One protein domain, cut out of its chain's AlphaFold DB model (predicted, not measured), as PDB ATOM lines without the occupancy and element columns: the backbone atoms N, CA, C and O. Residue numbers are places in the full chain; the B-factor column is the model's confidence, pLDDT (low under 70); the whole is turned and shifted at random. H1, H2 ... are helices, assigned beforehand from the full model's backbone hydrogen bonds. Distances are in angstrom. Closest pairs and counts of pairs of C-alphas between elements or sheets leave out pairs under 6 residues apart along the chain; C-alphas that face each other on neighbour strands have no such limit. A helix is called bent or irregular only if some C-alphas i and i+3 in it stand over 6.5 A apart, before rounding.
ATOM      1  N   THR A   2     -43.120  25.111  55.520       62.78
ATOM      2  CA  THR A   2     -41.907  25.938  55.537       62.78
ATOM      3  C   THR A   2     -42.285  27.421  55.609       62.78
ATOM      4  O   THR A   2     -43.409  27.786  55.260       62.78
ATOM      5  N   GLU A   3     -41.369  28.276  56.070       58.97
ATOM      6  CA  GLU A   3     -41.636  29.712  56.273       58.97
ATOM      7  C   GLU A   3     -42.004  30.430  54.963       58.97
ATOM      8  O   GLU A   3     -42.901  31.267  54.959       58.97
ATOM      9  N   PHE A   4     -41.452  29.985  53.831       63.38
ATOM     10  CA  PHE A   4     -41.832  30.426  52.483       63.38
ATOM     11  C   PHE A   4     -43.350  30.338  52.214       63.38
ATOM     12  O   PHE A   4     -43.966  31.286  51.726       63.38
ATOM     13  N   ASN A   5     -43.998  29.234  52.613       66.19
ATOM     14  CA  ASN A   5     -45.450  29.073  52.464       66.19
ATOM     15  C   ASN A   5     -46.255  29.943  53.447       66.19
ATOM     16  O   ASN A   5     -47.461  30.101  53.259       66.19
ATOM     17  N   LYS A   6     -45.623  30.490  54.491       74.94
ATOM     18  CA  LYS A   6     -46.238  31.471  55.391       74.94
ATOM     19  C   LYS A   6     -46.171  32.868  54.773       74.94
ATOM     20  O   LYS A   6     -47.210  33.510  54.671       74.94
ATOM     21  N   GLU A   7     -45.004  33.295  54.290       73.69
ATOM     22  CA  GLU A   7     -44.829  34.606  53.644       73.69
ATOM     23  C   GLU A   7     -45.692  34.749  52.381       73.69
ATOM     24  O   GLU A   7     -46.400  35.745  52.237       73.69
ATOM     25  N   TYR A   8     -45.728  33.731  51.512       74.75
ATOM     26  CA  TYR A   8     -46.564  33.756  50.304       74.75
ATOM     27  C   TYR A   8     -48.063  33.886  50.632       74.75
ATOM     28  O   TYR A   8     -48.787  34.657  49.999       74.75
ATOM     29  N   MET A   9     -48.538  33.172  51.661       73.31
ATOM     30  CA  MET A   9     -49.928  33.268  52.120       73.31
ATOM     31  C   MET A   9     -50.227  34.605  52.808       73.31
ATOM     32  O   MET A   9     -51.317  35.144  52.630       73.31
ATOM     33  N   GLU A  10     -49.282  35.170  53.564       80.00
ATOM     34  CA  GLU A  10     -49.440  36.485  54.196       80.00
ATOM     35  C   GLU A  10     -49.443  37.623  53.162       80.00
ATOM     36  O   GLU A  10     -50.245  38.544  53.309       80.00
ATOM     37  N   ALA A  11     -48.649  37.538  52.089       74.50
ATOM     38  CA  ALA A  11     -48.694  38.475  50.962       74.50
ATOM     39  C   ALA A  11     -50.025  38.388  50.189       74.50
ATOM     40  O   ALA A  11     -50.681  39.408  49.962       74.50
ATOM     41  N   PHE A  12     -50.478  37.167  49.876       78.06
ATOM     42  CA  PHE A  12     -51.758  36.926  49.202       78.06
ATOM     43  C   PHE A  12     -52.953  37.451  50.020       78.06
ATOM     44  O   PHE A  12     -53.837  38.114  49.479       78.06
ATOM     45  N   LEU A  13     -52.961  37.228  51.342       83.31
ATOM     46  CA  LEU A  13     -53.996  37.746  52.249       83.31
ATOM     47  C   LEU A  13     -53.948  39.274  52.430       83.31
ATOM     48  O   LEU A  13     -54.968  39.874  52.762       83.31
ATOM     49  N   GLN A  14     -52.800  39.912  52.182       87.44
ATOM     50  CA  GLN A  14     -52.657  41.373  52.140       87.44
ATOM     51  C   GLN A  14     -53.084  41.983  50.791       87.44
ATOM     52  O   GLN A  14     -53.060  43.203  50.641       87.44
ATOM     53  N   GLY A  15     -53.481  41.165  49.806       74.75
ATOM     54  CA  GLY A  15     -53.860  41.635  48.469       74.75
ATOM     55  C   GLY A  15     -52.678  42.124  47.624       74.75
ATOM     56  O   GLY A  15     -52.889  42.719  46.566       74.75
ATOM     57  N   VAL A  16     -51.442  41.875  48.069       79.00
ATOM     58  CA  VAL A  16     -50.237  42.131  47.280       79.00
ATOM     59  C   VAL A  16     -50.092  40.977  46.300       79.00
ATOM     60  O   VAL A  16     -49.863  39.840  46.703       79.00
ATOM     61  N   ASN A  17     -50.250  41.263  45.010       65.44
ATOM     62  CA  ASN A  17     -50.056  40.273  43.958       65.44
ATOM     63  C   ASN A  17     -48.540  40.045  43.785       65.44
ATOM     64  O   ASN A  17     -47.864  40.986  43.362       65.44
ATOM     65  N   PRO A  18     -47.981  38.873  44.149       62.66
ATOM     66  CA  PRO A  18     -46.546  38.635  44.030       62.66
ATOM     67  C   PRO A  18     -46.130  38.618  42.554       62.66
ATOM     68  O   PRO A  18     -46.908  38.211  41.687       62.66
ATOM     69  N   GLU A  19     -44.900  39.046  42.262       65.25
ATOM     70  CA  GLU A  19     -44.345  38.902  40.914       65.25
ATOM     71  C   GLU A  19     -44.257  37.412  40.527       65.25
ATOM     72  O   GLU A  19     -44.036  36.561  41.397       65.25
ATOM     73  N   PRO A  20     -44.466  37.065  39.243       52.31
ATOM     74  CA  PRO A  20     -44.428  35.679  38.799       52.31
ATOM     75  C   PRO A  20     -43.027  35.092  38.996       52.31
ATOM     76  O   PRO A  20     -42.053  35.574  38.422       52.31
ATOM     77  N   LEU A  21     -42.943  34.033  39.802       52.78
ATOM     78  CA  LEU A  21     -41.732  33.229  39.971       52.78
ATOM     79  C   LEU A  21     -41.341  32.579  38.633       52.78
ATOM     80  O   LEU A  21     -42.198  31.987  37.976       52.78
ATOM     81  N   ASP A  22     -40.054  32.650  38.270       56.81
ATOM     82  CA  ASP A  22     -39.490  31.999  37.075       56.81
ATOM     83  C   ASP A  22     -39.879  30.509  36.994       56.81
ATOM     84  O   ASP A  22     -39.861  29.819  38.017       56.81
ATOM     85  N   ASP A  23     -40.163  30.016  35.775       49.88
ATOM     86  CA  ASP A  23     -40.801  28.727  35.410       49.88
ATOM     87  C   ASP A  23     -40.139  27.441  35.977       49.88
ATOM     88  O   ASP A  23     -39.655  26.560  35.258       49.88
ATOM     89  N   THR A  24     -40.131  27.300  37.301       51.50
ATOM     90  CA  THR A  24     -39.427  26.253  38.046       51.50
ATOM     91  C   THR A  24     -40.330  25.642  39.116       51.50
ATOM     92  O   THR A  24     -40.366  26.045  40.275       51.50
ATOM     93  N   LEU A  25     -41.076  24.609  38.719       50.78
ATOM     94  CA  LEU A  25     -41.892  23.799  39.626       50.78
ATOM     95  C   LEU A  25     -41.007  22.967  40.572       50.78
ATOM     96  O   LEU A  25     -40.507  21.904  40.204       50.78
ATOM     97  N   PHE A  26     -40.842  23.435  41.810       50.03
ATOM     98  CA  PHE A  26     -40.189  22.672  42.873       50.03
ATOM     99  C   PHE A  26     -41.099  21.536  43.366       50.03
ATOM    100  O   PHE A  26     -42.221  21.758  43.823       50.03
ATOM    101  N   VAL A  27     -40.605  20.299  43.275       53.56
ATOM    102  CA  VAL A  27     -41.312  19.089  43.726       53.56
ATOM    103  C   VAL A  27     -40.987  18.805  45.198       53.56
ATOM    104  O   VAL A  27     -39.869  19.029  45.647       53.56
ATOM    105  N   CYS A  28     -41.989  18.320  45.938       47.47
ATOM    106  CA  CYS A  28     -42.025  18.181  47.399       47.47
ATOM    107  C   CYS A  28     -40.738  17.646  48.072       47.47
ATOM    108  O   CYS A  28     -40.305  16.524  47.811       47.47
ATOM    109  N   GLU A  29     -40.220  18.405  49.045       46.72
ATOM    110  CA  GLU A  29     -39.014  18.084  49.833       46.72
ATOM    111  C   GLU A  29     -39.150  16.856  50.760       46.72
ATOM    112  O   GLU A  29     -38.146  16.339  51.241       46.72
ATOM    113  N   ASN A  30     -40.364  16.342  51.001       49.81
ATOM    114  CA  ASN A  30     -40.581  15.180  51.878       49.81
ATOM    115  C   ASN A  30     -40.289  13.815  51.210       49.81
ATOM    116  O   ASN A  30     -40.469  12.774  51.845       49.81
ATOM    117  N   CYS A  31     -39.847  13.787  49.951       49.25
ATOM    118  CA  CYS A  31     -39.436  12.560  49.266       49.25
ATOM    119  C   CYS A  31     -37.960  12.239  49.560       49.25
ATOM    120  O   CYS A  31     -37.061  12.723  48.879       49.25
ATOM    121  N   SER A  32     -37.705  11.385  50.554       47.22
ATOM    122  CA  SER A  32     -36.365  11.035  51.063       47.22
ATOM    123  C   SER A  32     -35.509  10.125  50.154       47.22
ATOM    124  O   SER A  32     -34.625   9.416  50.637       47.22
ATOM    125  N   SER A  33     -35.732  10.143  48.835       54.47
ATOM    126  CA  SER A  33     -34.934   9.430  47.828       54.47
ATOM    127  C   SER A  33     -34.058  10.405  47.029       54.47
ATOM    128  O   SER A  33     -34.542  11.312  46.356       54.47
ATOM    129  N   SER A  34     -32.738  10.218  47.089       50.31
ATOM    130  CA  SER A  34     -31.707  11.207  46.722       50.31
ATOM    131  C   SER A  34     -31.483  11.454  45.215       50.31
ATOM    132  O   SER A  34     -30.398  11.864  44.807       50.31
ATOM    133  N   THR A  35     -32.499  11.251  44.372       49.44
ATOM    134  CA  THR A  35     -32.432  11.461  42.912       49.44
ATOM    135  C   THR A  35     -33.643  12.239  42.388       49.44
ATOM    136  O   THR A  35     -34.403  11.749  41.550       49.44
ATOM    137  N   VAL A  36     -33.830  13.473  42.867       52.34
ATOM    138  CA  VAL A  36     -34.823  14.407  42.307       52.34
ATOM    139  C   VAL A  36     -34.295  14.971  40.984       52.34
ATOM    140  O   VAL A  36     -33.587  15.978  40.945       52.34
ATOM    141  N   GLY A  37     -34.624  14.300  39.880       67.81
ATOM    142  CA  GLY A  37     -34.367  14.815  38.537       67.81
ATOM    143  C   GLY A  37     -35.183  16.083  38.273       67.81
ATOM    144  O   GLY A  37     -36.398  16.089  38.461       67.81
ATOM    145  N   LYS A  38     -34.525  17.159  37.819       77.50
ATOM    146  CA  LYS A  38     -35.190  18.406  37.413       77.50
ATOM    147  C   LYS A  38     -35.939  18.202  36.091       77.50
ATOM    148  O   LYS A  38     -35.375  18.425  35.024       77.50
ATOM    149  N   VAL A  39     -37.201  17.790  36.174       81.75
ATOM    150  CA  VAL A  39     -38.119  17.732  35.025       81.75
ATOM    151  C   VAL A  39     -38.483  19.162  34.626       81.75
ATOM    152  O   VAL A  39     -39.017  19.912  35.442       81.75
ATOM    153  N   THR A  40     -38.200  19.564  33.388       91.44
ATOM    154  CA  THR A  40     -38.549  20.908  32.899       91.44
ATOM    155  C   THR A  40     -40.006  20.977  32.439       91.44
ATOM    156  O   THR A  40     -40.593  19.973  32.027       91.44
ATOM    157  N   VAL A  41     -40.591  22.182  32.422       88.62
ATOM    158  CA  VAL A  41     -41.937  22.414  31.857       88.62
ATOM    159  C   VAL A  41     -42.016  21.921  30.402       88.62
ATOM    160  O   VAL A  41     -42.970  21.245  30.024       88.62
ATOM    161  N   SER A  42     -40.958  22.136  29.611       90.94
ATOM    162  CA  SER A  42     -40.835  21.636  28.234       90.94
ATOM    163  C   SER A  42     -40.822  20.104  28.111       90.94
ATOM    164  O   SER A  42     -41.323  19.560  27.123       90.94
ATOM    165  N   GLU A  43     -40.313  19.381  29.112       92.06
ATOM    166  CA  GLU A  43     -40.385  17.917  29.157       92.06
ATOM    167  C   GLU A  43     -41.816  17.444  29.470       92.06
ATOM    168  O   GLU A  43     -42.305  16.499  28.847       92.06
ATOM    169  N   LEU A  44     -42.521  18.134  30.376       91.06
ATOM    170  CA  LEU A  44     -43.933  17.868  30.681       91.06
ATOM    171  C   LEU A  44     -44.845  18.159  29.482       91.06
ATOM    172  O   LEU A  44     -45.683  17.323  29.149       91.06
ATOM    173  N   GLU A  45     -44.643  19.276  28.775       95.38
ATOM    174  CA  GLU A  45     -45.353  19.568  27.524       95.38
ATOM    175  C   GLU A  45     -45.127  18.487  26.462       95.38
ATOM    176  O   GLU A  45     -46.060  18.089  25.765       95.38
ATOM    177  N   THR A  46     -43.888  18.010  26.324       96.00
ATOM    178  CA  THR A  46     -43.542  16.958  25.358       96.00
ATOM    179  C   THR A  46     -44.229  15.641  25.726       96.00
ATOM    180  O   THR A  46     -44.816  14.986  24.863       96.00
ATOM    181  N   LYS A  47     -44.239  15.276  27.015       94.19
ATOM    182  CA  LYS A  47     -44.971  14.108  27.530       94.19
ATOM    183  C   LYS A  47     -46.484  14.232  27.317       94.19
ATOM    184  O   LYS A  47     -47.102  13.254  26.901       94.19
ATOM    185  N   LEU A  48     -47.063  15.416  27.528       96.19
ATOM    186  CA  LEU A  48     -48.483  15.686  27.288       96.19
ATOM    187  C   LEU A  48     -48.841  15.532  25.802       96.19
ATOM    188  O   LEU A  48     -49.711  14.730  25.472       96.19
ATOM    189  N   LYS A  49     -48.107  16.198  24.900       97.44
ATOM    190  CA  LYS A  49     -48.311  16.111  23.439       97.44
ATOM    191  C   LYS A  49     -48.175  14.669  22.923       97.44
ATOM    192  O   LYS A  49     -48.935  14.250  22.051       97.44
ATOM    193  N   ASN A  50     -47.256  13.882  23.487       96.31
ATOM    194  CA  ASN A  50     -47.117  12.458  23.166       96.31
ATOM    195  C   ASN A  50     -48.317  11.625  23.659       96.31
ATOM    196  O   ASN A  50     -48.813  10.774  22.921       96.31
ATOM    197  N   ALA A  51     -48.820  11.887  24.871       94.94
ATOM    198  CA  ALA A  51     -50.010  11.218  25.402       94.94
ATOM    199  C   ALA A  51     -51.275  11.558  24.589       94.94
ATOM    200  O   ALA A  51     -52.065  10.666  24.281       94.94
ATOM    201  N   GLU A  52     -51.442  12.815  24.170       97.50
ATOM    202  CA  GLU A  52     -52.536  13.245  23.291       97.50
ATOM    203  C   GLU A  52     -52.503  12.523  21.936       97.50
ATOM    204  O   GLU A  52     -53.535  12.029  21.475       97.50
ATOM    205  N   GLN A  53     -51.324  12.397  21.313       98.12
ATOM    206  CA  GLN A  53     -51.163  11.643  20.064       98.12
ATOM    207  C   GLN A  53     -51.540  10.164  20.229       98.12
ATOM    208  O   GLN A  53     -52.241   9.614  19.376       98.12
ATOM    209  N   GLU A  54     -51.128   9.524  21.326       97.25
ATOM    210  CA  GLU A  54     -51.464   8.122  21.588       97.25
ATOM    211  C   GLU A  54     -52.967   7.933  21.858       97.25
ATOM    212  O   GLU A  54     -53.582   7.012  21.323       97.25
ATOM    213  N   ILE A  55     -53.611   8.871  22.559       96.75
ATOM    214  CA  ILE A  55     -55.073   8.889  22.726       96.75
ATOM    215  C   ILE A  55     -55.787   8.974  21.364       96.75
ATOM    216  O   ILE A  55     -56.765   8.254  21.148       96.75
ATOM    217  N   GLN A  56     -55.307   9.783  20.409       98.12
ATOM    218  CA  GLN A  56     -55.909   9.838  19.064       98.12
ATOM    219  C   GLN A  56     -55.658   8.556  18.245       98.12
ATOM    220  O   GLN A  56     -56.553   8.121  17.510       98.12
ATOM    221  N   ARG A  57     -54.494   7.905  18.394       98.31
ATOM    222  CA  ARG A  57     -54.216   6.585  17.792       98.31
ATOM    223  C   ARG A  57     -55.173   5.523  18.327       98.31
ATOM    224  O   ARG A  57     -55.860   4.877  17.538       98.31
ATOM    225  N   LEU A  58     -55.297   5.403  19.650       97.06
ATOM    226  CA  LEU A  58     -56.204   4.459  20.310       97.06
ATOM    227  C   LEU A  58     -57.673   4.721  19.937       97.06
ATOM    228  O   LEU A  58     -58.400   3.788  19.598       97.06
ATOM    229  N   LYS A  59     -58.097   5.990  19.889       97.81
ATOM    230  CA  LYS A  59     -59.440   6.403  19.435       97.81
ATOM    231  C   LYS A  59     -59.718   6.030  17.974       97.81
ATOM    232  O   LYS A  59     -60.856   5.719  17.629       97.81
ATOM    233  N   THR A  60     -58.696   6.043  17.120       97.88
ATOM    234  CA  THR A  60     -58.798   5.617  15.714       97.88
ATOM    235  C   THR A  60     -58.830   4.092  15.597       97.88
ATOM    236  O   THR A  60     -59.669   3.554  14.878       97.88
ATOM    237  N   SER A  61     -57.997   3.387  16.367       97.56
ATOM    238  CA  SER A  61     -58.007   1.921  16.457       97.56
ATOM    239  C   SER A  61     -59.373   1.388  16.912       97.56
ATOM    240  O   SER A  61     -59.979   0.565  16.230       97.56
ATOM    241  N   LEU A  62     -59.936   1.957  17.985       97.69
ATOM    242  CA  LEU A  62     -61.255   1.586  18.506       97.69
ATOM    243  C   LEU A  62     -62.379   1.784  17.474       97.69
ATOM    244  O   LEU A  62     -63.249   0.927  17.347       97.69
ATOM    245  N   LYS A  63     -62.350   2.873  16.689       98.12
ATOM    246  CA  LYS A  63     -63.298   3.074  15.576       98.12
ATOM    247  C   LYS A  63     -63.199   1.962  14.525       98.12
ATOM    248  O   LYS A  63     -64.230   1.505  14.035       98.12
ATOM    249  N   ASN A  64     -61.985   1.522  14.198       97.56
ATOM    250  CA  ASN A  64     -61.754   0.468  13.211       97.56
ATOM    251  C   ASN A  64     -62.224  -0.908  13.716       97.56
ATOM    252  O   ASN A  64     -62.797  -1.673  12.943       97.56
ATOM    253  N   GLU A  65     -62.045  -1.208  15.006       97.81
ATOM    254  CA  GLU A  65     -62.581  -2.426  15.635       97.81
ATOM    255  C   GLU A  65     -64.117  -2.424  15.683       97.81
ATOM    256  O   GLU A  65     -64.747  -3.402  15.286       97.81
ATOM    257  N   VAL A  66     -64.746  -1.305  16.066       97.88
ATOM    258  CA  VAL A  66     -66.215  -1.159  16.040       97.88
ATOM    259  C   VAL A  66     -66.767  -1.339  14.619       97.88
ATOM    260  O   VAL A  66     -67.758  -2.045  14.428       97.88
ATOM    261  N   ALA A  67     -66.104  -0.774  13.604       97.94
ATOM    262  CA  ALA A  67     -66.480  -0.971  12.206       97.94
ATOM    263  C   ALA A  67     -66.326  -2.436  11.750       97.94
ATOM    264  O   ALA A  67     -67.198  -2.950  11.045       97.94
ATOM    265  N   ARG A  68     -65.259  -3.132  12.174       98.00
ATOM    266  CA  ARG A  68     -65.050  -4.557  11.867       98.00
ATOM    267  C   ARG A  68     -66.111  -5.439  12.524       98.00
ATOM    268  O   ARG A  68     -66.648  -6.320  11.858       98.00
ATOM    269  N   ASN A  69     -66.446  -5.184  13.788       96.81
ATOM    270  CA  ASN A  69     -67.471  -5.940  14.506       96.81
ATOM    271  C   ASN A  69     -68.846  -5.781  13.845       96.81
ATOM    272  O   ASN A  69     -69.496  -6.789  13.584       96.81
ATOM    273  N   LYS A  70     -69.228  -4.564  13.433       98.31
ATOM    274  CA  LYS A  70     -70.466  -4.340  12.666       98.31
ATOM    275  C   LYS A  70     -70.506  -5.151  11.360       98.31
ATOM    276  O   LYS A  70     -71.512  -5.786  11.066       98.31
ATOM    277  N   GLN A  71     -69.399  -5.211  10.614       98.25
ATOM    278  CA  GLN A  71     -69.306  -6.043   9.402       98.25
ATOM    279  C   GLN A  71     -69.380  -7.556   9.686       98.25
ATOM    280  O   GLN A  71     -69.744  -8.327   8.797       98.25
TER     281      GLN A  71
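AT A GLANCE: This is residues 2 to 71 of the 483 residues of a protein of Heterosigma akashiwo (UniProt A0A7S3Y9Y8). A short helix, H1, and one long straight helix, H2, are held well apart at opposite ends of an open shape, joined by a long winding link. H2 makes most of the longest axis, H1 is set crosswise at the far end, and the link folds back on itself between them, with residues 29 to 35 sticking out as the tip of its loop. The printed part has 70 residues with two named helices, H1 then H2, and no named strand; 42 residues are in the helices, and the class is all helix. The whole is extended, with a radius of gyration of the C-alphas of 21.7 A, and flat, spanning 65 by 35 by 19 A.

IN THESE COORDINATES: The printed part begins at Thr 2. H1, residues 3 to 13, starts with C-alpha 3 at (-41.636, 29.712, 56.273) and measures 15.3 A from first to last C-alpha. Residues 14 to 40 hold no named element. H2, residues 41 to 71, runs 45.4 A from C-alpha 41 at (-41.937, 22.414, 31.857) to C-alpha 71 at (-69.306, -6.043, 9.402).

HOW THE PARTS SIT: H1 and H2 are apart, with no C-alpha of the one within 8 A of the other. Residues 3 to 7 and 9 to 13 of H1 stand free, and so do residues 42 to 71 of H2. Every O i to N i+4 pair in H2 is within hydrogen-bond range, and in H1 6 of 7 are. Neither helix is bent.

THE WHOLE: The C-alphas of Gln 14 and Gln 71, the two farthest apart, are 66.0 A from each other. The printed part has no cut. The link from H1 to H2 is long, 27 residues. The mean pLDDT of the printed part is 78.1; residues 2 to 5 and 17 to 37 of this model are under 70, while H2 has a mean of 96.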